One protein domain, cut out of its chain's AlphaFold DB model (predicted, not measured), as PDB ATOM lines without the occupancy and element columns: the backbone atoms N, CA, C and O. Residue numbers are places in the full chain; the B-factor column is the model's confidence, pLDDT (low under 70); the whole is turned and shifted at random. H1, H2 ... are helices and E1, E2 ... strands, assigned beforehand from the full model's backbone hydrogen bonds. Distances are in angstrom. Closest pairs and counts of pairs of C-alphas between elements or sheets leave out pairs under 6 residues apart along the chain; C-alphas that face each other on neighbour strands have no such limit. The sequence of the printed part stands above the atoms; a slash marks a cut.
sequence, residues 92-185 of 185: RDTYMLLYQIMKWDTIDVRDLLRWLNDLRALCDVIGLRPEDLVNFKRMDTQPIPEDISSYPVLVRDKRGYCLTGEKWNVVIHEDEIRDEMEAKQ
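What this domain is: This is residues 92 to 185 of the 185 residues of an uncharacterized protein of Methanomicrobiales archaeon (UniProt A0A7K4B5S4). A small two-stranded hairpin, E1 and E2, sits in the middle of an elongated domain, with a helical hairpin, H1 and H2, at one end and the short helix H3 at the other. The long stretch of residues 127 to 160, with no named element, leads from the far end of H2 back to E1, and its residues 155 to 156 pair with residues 162 to 163 of E1. The printed part has 94 residues, with three named helices and two named strands in the order H1 H2 E1 E2 H3; the sheet is antiparallel and the class is mostly helix. It is compact, with a radius of gyration of the C-alphas of 13.9 A, and spans 44 by 24 by 19 A.

How they stand to each other: E1, residues 161 to 164, and E2, residues 170 to 173, are antiparallel neighbours in a hairpin, with 147 degrees between their directions; N 162 and O 172, 2.8 A apart, are within hydrogen-bond range. The closest C-alphas of E1 and H2, residues 109 to 126, are those of Tyr 161 and Val 109, 6.5 A apart. H1, residues 92 to 102, touches H2 at a shallow tilt of 27 degrees, opposite ways, closest at the C-alphas of Thr 94 and Leu 119, 6.3 A apart. H3, residues 174 to 183, is apart from H1 and H2. Every O i to N i+4 pair is within hydrogen-bond range in H1 and H3, and 13 of 14 in H2.

Where its parts are: H1 begins at C-alpha 92 (157.092, 127.100, 152.909) and is 15.2 A long. H2 measures 25.7 A, E1 9.8 A and E2 10.1 A. H3, 14.3 A long, ends at C-alpha 183 (144.112, 86.063, 165.624).

The domain as a whole: The C-alphas of Arg 92 and Gln 185, the two farthest apart, are 46.5 A apart. The printed part has no cut, and the link from H2 to E1 is long. Residues 92 and 185 have pLDDT under 70.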
ATOM      1  N   ARG A  92     158.469 126.619 153.074       69.56
ATOM      2  CA  ARG A  92     157.092 127.100 152.909       69.56
ATOM      3  C   ARG A  92     156.139 125.957 152.556       69.56
ATOM      4  O   ARG A  92     155.097 125.834 153.199       69.56
ATOM      5  N   ASP A  93     156.484 125.134 151.569       75.44
ATOM      6  CA  ASP A  93     155.650 124.008 151.132       75.44
ATOM      7  C   ASP A  93     155.443 123.006 152.277       75.44
ATOM      8  O   ASP A  93     154.326 122.543 152.508       75.44
ATOM      9  N   THR A  94     156.486 122.775 153.079       72.94
ATOM     10  CA  THR A  94     156.420 121.975 154.310       72.94
ATOM     11  C   THR A  94     155.411 122.565 155.299       72.94
ATOM     12  O   THR A  94     154.541 121.845 155.789       72.94
ATOM     13  N   TYR A  95     155.450 123.876 155.566       75.50
ATOM     14  CA  TYR A  95     154.494 124.527 156.472       75.50
ATOM     15  C   TYR A  95     153.053 124.528 155.944       75.50
ATOM     16  O   TYR A  95     152.117 124.325 156.722       75.50
ATOM     17  N   MET A  96     152.853 124.732 154.641       79.25
ATOM     18  CA  MET A  96     151.524 124.672 154.024       79.25
ATOM     19  C   MET A  96     150.929 123.269 154.121       79.25
ATOM     20  O   MET A  96     149.768 123.111 154.510       79.25
ATOM     21  N   LEU A  97     151.734 122.253 153.824       85.56
ATOM     22  CA  LEU A  97     151.317 120.864 153.900       85.56
ATOM     23  C   LEU A  97     151.039 120.436 155.345       85.56
ATOM     24  O   LEU A  97     150.028 119.784 155.603       85.56
ATOM     25  N   LEU A  98     151.857 120.878 156.307       82.69
ATOM     26  CA  LEU A  98     151.584 120.691 157.735       82.69
ATOM     27  C   LEU A  98     150.245 121.310 158.136       82.69
ATOM     28  O   LEU A  98     149.453 120.672 158.826       82.69
ATOM     29  N   TYR A  99     149.952 122.529 157.687       82.06
ATOM     30  CA  TYR A  99     148.669 123.167 157.963       82.06
ATOM     31  C   TYR A  99     147.491 122.382 157.367       82.06
ATOM     32  O   TYR A  99     146.465 122.226 158.030       82.06
ATOM     33  N   GLN A 100     147.642 121.851 156.152       87.62
ATOM     34  CA  GLN A 100     146.635 121.001 155.518       87.62
ATOM     35  C   GLN A 100     146.418 119.691 156.284       87.62
ATOM     36  O   GLN A 100     145.273 119.330 156.544       87.62
ATOM     37  N   ILE A 101     147.498 119.029 156.706       89.75
ATOM     38  CA  ILE A 101     147.456 117.834 157.561       89.75
ATOM     39  C   ILE A 101     146.704 118.138 158.861       89.75
ATOM     40  O   ILE A 101     145.776 117.421 159.221       89.75
ATOM     41  N   MET A 102     147.041 119.239 159.535       84.94
ATOM     42  CA  MET A 102     146.401 119.635 160.794       84.94
ATOM     43  C   MET A 102     144.920 120.009 160.639       84.94
ATOM     44  O   MET A 102     144.194 120.000 161.629       84.94
ATOM     45  N   LYS A 103     144.473 120.344 159.423       86.38
ATOM     46  CA  LYS A 103     143.086 120.711 159.097       86.38
ATOM     47  C   LYS A 103     142.329 119.652 158.299       86.38
ATOM     48  O   LYS A 103     141.291 119.966 157.717       86.38
ATOM     49  N   TRP A 104     142.843 118.427 158.230       90.56
ATOM     50  CA  TRP A 104     142.135 117.343 157.559       90.56
ATOM     51  C   TRP A 104     140.739 117.133 158.183       90.56
ATOM     52  O   TRP A 104     140.529 117.359 159.371       90.56
ATOM     53  N   ASP A 105     139.757 116.730 157.379       88.75
ATOM     54  CA  ASP A 105     138.327 116.812 157.724       88.75
ATOM     55  C   ASP A 105     137.705 115.479 158.179       88.75
ATOM     56  O   ASP A 105     136.476 115.347 158.290       88.75
ATOM     57  N   THR A 106     138.547 114.483 158.460       91.69
ATOM     58  CA  THR A 106     138.170 113.120 158.869       91.69
ATOM     59  C   THR A 106     137.327 112.339 157.850       91.69
ATOM     60  O   THR A 106     136.709 111.340 158.218       91.69
ATOM     61  N   ILE A 107     137.251 112.769 156.582       91.88
ATOM     62  CA  ILE A 107     136.429 112.084 155.568       91.88
ATOM     63  C   ILE A 107     137.090 110.799 155.063       91.88
ATOM     64  O   ILE A 107     136.430 109.759 155.048       91.88
ATOM     65  N   ASP A 108     138.352 110.874 154.633       93.38
ATOM     66  CA  ASP A 108     139.097 109.731 154.093       93.38
ATOM     67  C   ASP A 108     140.552 109.777 154.554       93.38
ATOM     68  O   ASP A 108     141.307 110.706 154.252       93.38
ATOM     69  N   VAL A 109     140.967 108.749 155.287       94.94
ATOM     70  CA  VAL A 109     142.328 108.662 155.823       94.94
ATOM     71  C   VAL A 109     143.391 108.486 154.727       94.94
ATOM     72  O   VAL A 109     144.567 108.779 154.946       94.94
ATOM     73  N   ARG A 110     143.007 108.050 153.519       93.62
ATOM     74  CA  ARG A 110     143.940 107.889 152.388       93.62
ATOM     75  C   ARG A 110     144.450 109.225 151.863       93.62
ATOM     76  O   ARG A 110     145.604 109.305 151.441       93.62
ATOM     77  N   ASP A 111     143.624 110.269 151.917       92.19
ATOM     78  CA  ASP A 111     144.052 111.624 151.562       92.19
ATOM     79  C   ASP A 111     145.103 112.130 152.549       92.19
ATOM     80  O   ASP A 111     146.136 112.661 152.133       92.19
ATOM     81  N   LEU A 112     144.888 111.878 153.844       94.06
ATOM     82  CA  LEU A 112     145.868 112.186 154.878       94.06
ATOM     83  C   LEU A 112     147.174 111.403 154.671       94.06
ATOM     84  O   LEU A 112     148.252 111.990 154.750       94.06
ATOM     85  N   LEU A 113     147.100 110.105 154.358       94.81
ATOM     86  CA  LEU A 113     148.284 109.296 154.054       94.81
ATOM     87  C   LEU A 113     149.077 109.870 152.870       94.81
ATOM     88  O   LEU A 113     150.305 109.932 152.935       94.81
ATOM     89  N   ARG A 114     148.398 110.306 151.800       94.19
ATOM     90  CA  ARG A 114     149.058 110.955 150.658       94.19
ATOM     91  C   ARG A 114     149.823 112.199 151.112       94.19
ATOM     92  O   ARG A 114     151.014 112.290 150.846       94.19
ATOM     93  N   TRP A 115     149.186 113.089 151.871       93.94
ATOM     94  CA  TRP A 115     149.842 114.306 152.368       93.94
ATOM     95  C   TRP A 115     151.016 114.015 153.307       93.94
ATOM     96  O   TRP A 115     152.032 114.700 153.252       93.94
ATOM     97  N   LEU A 116     150.931 112.975 154.139       93.69
ATOM     98  CA  LEU A 116     152.054 112.547 154.979       93.69
ATOM     99  C   LEU A 116     153.232 112.010 154.149       93.69
ATOM    100  O   LEU A 116     154.387 112.196 154.533       93.69
ATOM    101  N   ASN A 117     152.967 111.364 153.011       93.56
ATOM    102  CA  ASN A 117     154.014 110.942 152.078       93.56
ATOM    103  C   ASN A 117     154.662 112.130 151.365       93.56
ATOM    104  O   ASN A 117     155.886 112.169 151.256       93.56
ATOM    105  N   ASP A 118     153.866 113.112 150.949       90.75
ATOM    106  CA  ASP A 118     154.380 114.348 150.354       90.75
ATOM    107  C   ASP A 118     155.258 115.109 151.369       90.75
ATOM    108  O   ASP A 118     156.346 115.581 151.037       90.75
ATOM    109  N   LEU A 119     154.850 115.136 152.645       89.44
ATOM    110  CA  LEU A 119     155.607 115.768 153.727       89.44
ATOM    111  C   LEU A 119     156.944 115.065 153.958       89.44
ATOM    112  O   LEU A 119     157.959 115.739 154.117       89.44
ATOM    113  N   ARG A 120     156.956 113.727 153.950       90.88
ATOM    114  CA  ARG A 120     158.189 112.928 154.024       90.88
ATOM    115  C   ARG A 120     159.154 113.292 152.902       90.88
ATOM    116  O   ARG A 120     160.308 113.595 153.182       90.88
ATOM    117  N   ALA A 121     158.668 113.320 151.663       88.62
ATOM    118  CA  ALA A 121     159.494 113.648 150.507       88.62
ATOM    119  C   ALA A 121     160.091 115.062 150.607       88.62
ATOM    120  O   ALA A 121     161.257 115.259 150.273       88.62
ATOM    121  N   LEU A 122     159.325 116.039 151.108       82.00
ATOM    122  CA  LEU A 122     159.837 117.389 151.368       82.00
ATOM    123  C   LEU A 122     160.884 117.396 152.486       82.00
ATOM    124  O   LEU A 122     161.959 117.964 152.302       82.00
ATOM    125  N   CYS A 123     160.598 116.730 153.608       80.88
ATOM    126  CA  CYS A 123     161.483 116.628 154.769       80.88
ATOM    127  C   CYS A 123     162.835 115.986 154.422       80.88
ATOM    128  O   CYS A 123     163.869 116.516 154.829       80.88
ATOM    129  N   ASP A 124     162.839 114.923 153.612       84.19
ATOM    130  CA  ASP A 124     164.057 114.248 153.135       84.19
ATOM    131  C   ASP A 124     164.978 115.205 152.365       84.19
ATOM    132  O   ASP A 124     166.204 115.112 152.439       84.19
ATOM    133  N   VAL A 125     164.391 116.156 151.638       76.44
ATOM    134  CA  VAL A 125     165.129 117.124 150.822       76.44
ATOM    135  C   VAL A 125     165.690 118.282 151.656       76.44
ATOM    136  O   VAL A 125     166.738 118.822 151.302       76.44
ATOM    137  N   ILE A 126     165.017 118.672 152.744       70.94
ATOM    138  CA  ILE A 126     165.435 119.772 153.642       70.94
ATOM    139  C   ILE A 126     166.142 119.287 154.919       70.94
ATOM    140  O   ILE A 126     166.525 120.097 155.757       70.94
ATOM    141  N   GLY A 127     166.331 117.974 155.080       73.44
ATOM    142  CA  GLY A 127     167.036 117.387 156.222       73.44
ATOM    143  C   GLY A 127     166.262 117.446 157.543       73.44
ATOM    144  O   GLY A 127     166.876 117.461 158.610       73.44
ATOM    145  N   LEU A 128     164.928 117.486 157.487       76.62
ATOM    146  CA  LEU A 128     164.058 117.439 158.666       76.62
ATOM    147  C   LEU A 128     163.450 116.048 158.852       76.62
ATOM    148  O   LEU A 128     163.410 115.240 157.929       76.62
ATOM    149  N   ARG A 129     162.948 115.778 160.059       81.44
ATOM    150  CA  ARG A 129     162.185 114.562 160.358       81.44
ATOM    151  C   ARG A 129     160.700 114.907 160.494       81.44
ATOM    152  O   ARG A 129     160.366 115.748 161.332       81.44
ATOM    153  N   PRO A 130     159.792 114.279 159.730       83.94
ATOM    154  CA  PRO A 130     158.356 114.555 159.828       83.94
ATOM    155  C   PRO A 130     157.776 114.223 161.215       83.94
ATOM    156  O   PRO A 130     156.813 114.861 161.640       83.94
ATOM    157  N   GLU A 131     158.392 113.291 161.949       84.94
ATOM    158  CA  GLU A 131     158.060 112.920 163.334       84.94
ATOM    159  C   GLU A 131     158.199 114.077 164.326       84.94
ATOM    160  O   GLU A 131     157.470 114.122 165.316       84.94
ATOM    161  N   ASP A 132     159.086 115.032 164.047       81.06
ATOM    162  CA  ASP A 132     159.267 116.219 164.886       81.06
ATOM    163  C   ASP A 132     158.235 117.320 164.569       81.06
ATOM    164  O   ASP A 132     158.065 118.258 165.350       81.06
ATOM    165  N   LEU A 133     157.537 117.216 163.430       80.75
ATOM    166  CA  LEU A 133     156.653 118.258 162.901       80.75
ATOM    167  C   LEU A 133     155.165 117.951 163.112       80.75
ATOM    168  O   LEU A 133     154.372 118.867 163.341       80.75
ATOM    169  N   VAL A 134     154.769 116.677 163.039       85.50
ATOM    170  CA  VAL A 134     153.363 116.259 163.151       85.50
ATOM    171  C   VAL A 134     153.051 115.776 164.562       85.50
ATOM    172  O   VAL A 134     153.700 114.882 165.097       85.50
ATOM    173  N   ASN A 135     151.987 116.320 165.157       85.44
ATOM    174  CA  ASN A 135     151.481 115.871 166.451       85.44
ATOM    175  C   ASN A 135     150.050 115.333 166.326       85.44
ATOM    176  O   ASN A 135     149.084 116.083 166.479       85.44
ATOM    177  N   PHE A 136     149.923 114.018 166.129       87.19
ATOM    178  CA  PHE A 136     148.631 113.330 165.996       87.19
ATOM    179  C   PHE A 136     147.691 113.536 167.189       87.19
ATOM    180  O   PHE A 136     146.481 113.549 167.009       87.19
ATOM    181  N   LYS A 137     148.210 113.800 168.399       84.75
ATOM    182  CA  LYS A 137     147.361 114.080 169.576       84.75
ATOM    183  C   LYS A 137     146.543 115.365 169.440       84.75
ATOM    184  O   LYS A 137     145.628 115.588 170.225       84.75
ATOM    185  N   ARG A 138     146.928 116.250 168.518       83.75
ATOM    186  CA  ARG A 138     146.250 117.521 168.236       83.75
ATOM    187  C   ARG A 138     145.451 117.487 166.935       83.75
ATOM    188  O   ARG A 138     144.930 118.525 166.544       83.75
ATOM    189  N   MET A 139     145.411 116.347 166.252       86.94
ATOM    190  CA  MET A 139     144.658 116.198 165.015       86.94
ATOM    191  C   MET A 139     143.222 115.790 165.318       86.94
ATOM    192  O   MET A 139     142.967 115.019 166.245       86.94
ATOM    193  N   ASP A 140     142.296 116.282 164.501       89.06
ATOM    194  CA  ASP A 140     140.922 115.796 164.525       89.06
ATOM    195  C   ASP A 140     140.903 114.310 164.156       89.06
ATOM    196  O   ASP A 140     141.662 113.859 163.303       89.06
ATOM    197  N   THR A 141     140.056 113.525 164.812       94.25
ATOM    198  CA  THR A 141     139.864 112.102 164.521       94.25
ATOM    199  C   THR A 141     138.461 111.701 164.933       94.25
ATOM    200  O   THR A 141     137.910 112.241 165.896       94.25
ATOM    201  N   GLN A 142     137.873 110.735 164.232       95.06
ATOM    202  CA  GLN A 142     136.674 110.088 164.748       95.06
ATOM    203  C   GLN A 142     137.013 109.313 166.033       95.06
ATOM    204  O   GLN A 142     138.155 108.857 166.181       95.06
ATOM    205  N   PRO A 143     136.049 109.146 166.961       93.38
ATOM    206  CA  PRO A 143     136.251 108.341 168.158       93.38
ATOM    207  C   PRO A 143     136.743 106.943 167.788       93.38
ATOM    208  O   PRO A 143     136.165 106.298 166.908       93.38
ATOM    209  N   ILE A 144     137.817 106.503 168.442       92.69
ATOM    210  CA  ILE A 144     138.370 105.160 168.273       92.69
ATOM    211  C   ILE A 144     137.551 104.215 169.170       92.69
ATOM    212  O   ILE A 144     137.452 104.485 170.369       92.69
ATOM    213  N   PRO A 145     136.941 103.152 168.617       93.31
ATOM    214  CA  PRO A 145     136.198 102.165 169.398       93.31
ATOM    215  C   PRO A 145     137.050 101.503 170.500       93.31
ATOM    216  O   PRO A 145     138.242 101.255 170.312       93.31
ATOM    217  N   GLU A 146     136.450 101.230 171.666       92.06
ATOM    218  CA  GLU A 146     137.168 100.699 172.841       92.06
ATOM    219  C   GLU A 146     137.783  99.315 172.591       92.06
ATOM    220  O   GLU A 146     138.882  99.029 173.068       92.06
ATOM    221  N   ASP A 147     137.110  98.484 171.803       92.00
ATOM    222  CA  ASP A 147     137.521  97.137 171.412       92.00
ATOM    223  C   ASP A 147     138.824  97.117 170.599       92.00
ATOM    224  O   ASP A 147     139.605  96.176 170.733       92.00
ATOM    225  N   ILE A 148     139.119  98.183 169.846       92.38
ATOM    226  CA  ILE A 148     140.380  98.326 169.095       92.38
ATOM    227  C   ILE A 148     141.360  99.321 169.732       92.38
ATOM    228  O   ILE A 148     142.416  99.601 169.170       92.38
ATOM    229  N   SER A 149     141.049  99.864 170.913       89.38
ATOM    230  CA  SER A 149     141.841 100.930 171.553       89.38
ATOM    231  C   SER A 149     143.270 100.524 171.936       89.38
ATOM    232  O   SER A 149     144.137 101.384 172.088       89.38
ATOM    233  N   SER A 150     143.527  99.222 172.088       90.88
ATOM    234  CA  SER A 150     144.869  98.686 172.344       90.88
ATOM    235  C   SER A 150     145.716  98.542 171.074       90.88
ATOM    236  O   SER A 150     146.931  98.355 171.166       90.88
ATOM    237  N   TYR A 151     145.106  98.671 169.893       92.44
ATOM    238  CA  TYR A 151     145.812  98.729 168.621       92.44
ATOM    239  C   TYR A 151     146.429 100.126 168.422       92.44
ATOM    240  O   TYR A 151     145.804 101.122 168.796       92.44
ATOM    241  N   PRO A 152     147.630 100.260 167.823       92.06
ATOM    242  CA  PRO A 152     148.304 101.550 167.632       92.06
ATOM    243  C   PRO A 152     147.661 102.399 166.516       92.06
ATOM    244  O   PRO A 152     148.287 102.713 165.500       92.06
ATOM    245  N   VAL A 153     146.390 102.759 166.679       93.81
ATOM    246  CA  VAL A 153     145.650 103.655 165.784       93.81
ATOM    247  C   VAL A 153     146.027 105.103 166.089       93.81
ATOM    248  O   VAL A 153     145.960 105.551 167.232       93.81
ATOM    249  N   LEU A 154     146.416 105.843 165.053       93.81
ATOM    250  CA  LEU A 154     146.777 107.260 165.153       93.81
ATOM    251  C   LEU A 154     145.560 108.154 164.939       93.81
ATOM    252  O   LEU A 154     145.328 109.080 165.709       93.81
ATOM    253  N   VAL A 155     144.794 107.864 163.885       94.62
ATOM    254  CA  VAL A 155     143.545 108.547 163.543       94.62
ATOM    255  C   VAL A 155     142.582 107.585 162.856       94.62
ATOM    256  O   VAL A 155     143.009 106.606 162.237       94.62
ATOM    257  N   ARG A 156     141.291 107.905 162.924       95.94
ATOM    258  CA  ARG A 156     140.185 107.180 162.297       95.94
ATOM    259  C   ARG A 156     139.316 108.138 161.487       95.94
ATOM    260  O   ARG A 156     139.012 109.246 161.941       95.94
ATOM    261  N   ASP A 157     138.908 107.708 160.298       96.50
ATOM    262  CA  ASP A 157     137.986 108.451 159.439       96.50
ATOM    263  C   ASP A 157     136.513 108.055 159.653       96.50
ATOM    264  O   ASP A 157     136.174 107.131 160.395       96.50
ATOM    265  N   LYS A 158     135.603 108.781 158.997       95.38
ATOM    266  CA  LYS A 158     134.148 108.545 159.063       95.38
ATOM    267  C   LYS A 158     133.700 107.224 158.441       95.38
ATOM    268  O   LYS A 158     132.551 106.833 158.637       95.38
ATOM    269  N   ARG A 159     134.561 106.567 157.665       94.75
ATOM    270  CA  ARG A 159     134.283 105.305 156.975       94.75
ATOM    271  C   ARG A 159     134.818 104.093 157.740       94.75
ATOM    272  O   ARG A 159     134.653 102.991 157.240       94.75
ATOM    273  N   GLY A 160     135.429 104.289 158.910       94.44
ATOM    274  CA  GLY A 160     135.992 103.207 159.723       94.44
ATOM    275  C   GLY A 160     137.421 102.817 159.342       94.44
ATOM    276  O   GLY A 160     137.957 101.859 159.893       94.44
ATOM    277  N   TYR A 161     138.078 103.551 158.437       97.50
ATOM    278  CA  TYR A 161     139.490 103.317 158.140       97.50
ATOM    279  C   TYR A 161     140.388 104.064 159.121       97.50
ATOM    280  O   TYR A 161     140.139 105.212 159.498       97.50
ATOM    281  N   CYS A 162     141.466 103.395 159.506       96.69
ATOM    282  CA  CYS A 162     142.417 103.852 160.502       96.69
ATOM    283  C   CYS A 162     143.805 104.032 159.883       96.69
ATOM    284  O   CYS A 162     144.245 103.198 159.088       96.69
ATOM    285  N   LEU A 163     144.511 105.093 160.283       96.44
ATOM    286  CA  LEU A 163     145.943 105.250 160.019       96.44
ATOM    287  C   LEU A 163     146.737 104.610 161.158       96.44
ATOM    288  O   LEU A 163     146.503 104.914 162.331       96.44
ATOM    289  N   THR A 164     147.702 103.767 160.814       94.25
ATOM    290  CA  THR A 164     148.549 103.049 161.771       94.25
ATOM    291  C   THR A 164     149.960 102.807 161.207       94.25
ATOM    292  O   THR A 164     150.342 103.346 160.160       94.25
ATOM    293  N   GLY A 165     150.750 102.007 161.923       89.50
ATOM    294  CA  GLY A 165     152.143 101.692 161.632       89.50
ATOM    295  C   GLY A 165     153.115 102.698 162.245       89.50
ATOM    296  O   GLY A 165     152.814 103.884 162.372       89.50
ATOM    297  N   GLU A 166     154.317 102.231 162.591       84.75
ATOM    298  CA  GLU A 166     155.369 103.059 163.209       84.75
ATOM    299  C   GLU A 166     155.731 104.288 162.367       84.75
ATOM    300  O   GLU A 166     156.062 105.338 162.909       84.75
ATOM    301  N   LYS A 167     155.619 104.164 161.039       85.19
ATOM    302  CA  LYS A 167     155.868 105.238 160.072       85.19
ATOM    303  C   LYS A 167     154.586 105.838 159.497       85.19
ATOM    304  O   LYS A 167     154.650 106.477 158.454       85.19
ATOM    305  N   TRP A 168     153.421 105.627 160.108       91.12
ATOM    306  CA  TRP A 168     152.155 106.246 159.680       91.12
ATOM    307  C   TRP A 168     151.861 106.001 158.189       91.12
ATOM    308  O   TRP A 168     151.602 106.920 157.407       91.12
ATOM    309  N   ASN A 169     152.055 104.760 157.757       91.94
ATOM    310  CA  ASN A 169     152.040 104.368 156.349       91.94
ATOM    311  C   ASN A 169     151.053 103.236 156.056       91.94
ATOM    312  O   ASN A 169     150.976 102.779 154.918       91.94
ATOM    313  N   VAL A 170     150.318 102.782 157.070       94.62
ATOM    314  CA  VAL A 170     149.359 101.690 156.949       94.62
ATOM    315  C   VAL A 170     147.956 102.253 157.107       94.62
ATOM    316  O   VAL A 170     147.669 102.955 158.075       94.62
ATOM    317  N   VAL A 171     147.094 101.928 156.149       96.69
ATOM    318  CA  VAL A 171     145.654 102.176 156.221       96.69
ATOM    319  C   VAL A 171     144.962 100.828 156.281       96.69
ATOM    320  O   VAL A 171     145.170  99.998 155.400       96.69
ATOM    321  N   ILE A 172     144.154 100.628 157.313       96.56
ATOM    322  CA  ILE A 172     143.455  99.369 157.579       96.56
ATOM    323  C   ILE A 172     142.041  99.674 158.078       96.56
ATOM    324  O   ILE A 172     141.826 100.692 158.745       96.56
ATOM    325  N   HIS A 173     141.063  98.850 157.708       96.81
ATOM    326  CA  HIS A 173     139.698  98.998 158.211       96.81
ATOM    327  C   HIS A 173     139.594  98.499 159.659       96.81
ATOM    328  O   HIS A 173     140.287  97.562 160.043       96.81
ATOM    329  N   GLU A 174     138.719  99.096 160.469       95.44
ATOM    330  CA  GLU A 174     138.531  98.686 161.869       95.44
ATOM    331  C   GLU A 174     138.127  97.214 162.036       95.44
ATOM    332  O   GLU A 174     138.548  96.581 162.998       95.44
ATOM    333  N   ASP A 175     137.378  96.648 161.088       95.12
ATOM    334  CA  ASP A 175     137.019  95.222 161.114       95.12
ATOM    335  C   ASP A 175     138.244  94.321 160.914       95.12
ATOM    336  O   ASP A 175     138.419  93.350 161.639       95.12
ATOM    337  N   GLU A 176     139.151  94.689 160.008       94.75
ATOM    338  CA  GLU A 176     140.396  93.943 159.800       94.75
ATOM    339  C   GLU A 176     141.320  94.044 161.026       94.75
ATOM    340  O   GLU A 176     142.018  93.089 161.363       94.75
ATOM    341  N   ILE A 177     141.297  95.180 161.738       94.06
ATOM    342  CA  ILE A 177     142.003  95.317 163.020       94.06
ATOM    343  C   ILE A 177     141.449  94.323 164.047       94.06
ATOM    344  O   ILE A 177     142.234  93.688 164.752       94.06
ATOM    345  N   ARG A 178     140.118  94.189 164.147       93.38
ATOM    346  CA  ARG A 178     139.479  93.234 165.069       93.38
ATOM    347  C   ARG A 178     139.928  91.813 164.760       93.38
ATOM    348  O   ARG A 178     140.421  91.136 165.659       93.38
ATOM    349  N   ASP A 179     139.868  91.421 163.491       93.94
ATOM    350  CA  ASP A 179     140.310  90.101 163.037       93.94
ATOM    351  C   ASP A 179     141.789  89.847 163.392       93.94
ATOM    352  O   ASP A 179     142.148  88.782 163.899       93.94
ATOM    353  N   GLU A 180     142.667  90.838 163.188       92.69
ATOM    354  CA  GLU A 180     144.085  90.734 163.553       92.69
ATOM    355  C   GLU A 180     144.319  90.615 165.063       92.69
ATOM    356  O   GLU A 180     145.258  89.936 165.492       92.69
ATOM    357  N   MET A 181     143.523  91.312 165.871       90.31
ATOM    358  CA  MET A 181     143.626  91.265 167.327       90.31
ATOM    359  C   MET A 181     143.128  89.931 167.877       90.31
ATOM    360  O   MET A 181     143.766  89.389 168.778       90.31
ATOM    361  N   GLU A 182     142.049  89.383 167.320       89.94
ATOM    362  CA  GLU A 182     141.527  88.058 167.671       89.94
ATOM    363  C   GLU A 182     142.491  86.940 167.258       89.94
ATOM    364  O   GLU A 182     142.720  86.012 168.027       89.94
ATOM    365  N   ALA A 183     143.132  87.047 166.090       85.81
ATOM    366  CA  ALA A 183     144.112  86.063 165.624       85.81
ATOM    367  C   ALA A 183     145.433  86.063 166.423       85.81
ATOM    368  O   ALA A 183     146.212  85.111 166.325       85.81
ATOM    369  N   LYS A 184     145.719  87.139 167.166       75.50
ATOM    370  CA  LYS A 184     146.912  87.288 168.020       75.50
ATOM    371  C   LYS A 184     146.656  86.918 169.491       75.50
ATOM    372  O   LYS A 184     147.617  86.932 170.264       75.50
ATOM    373  N   GLN A 185     145.408  86.621 169.870       58.22
ATOM    374  CA  GLN A 185     145.028  86.082 171.186       58.22
ATOM    375  C   GLN A 185     145.175  84.559 171.230       58.22
ATOM    376  O   GLN A 185     145.559  84.059 172.312       58.22
TER     377      GLN A 185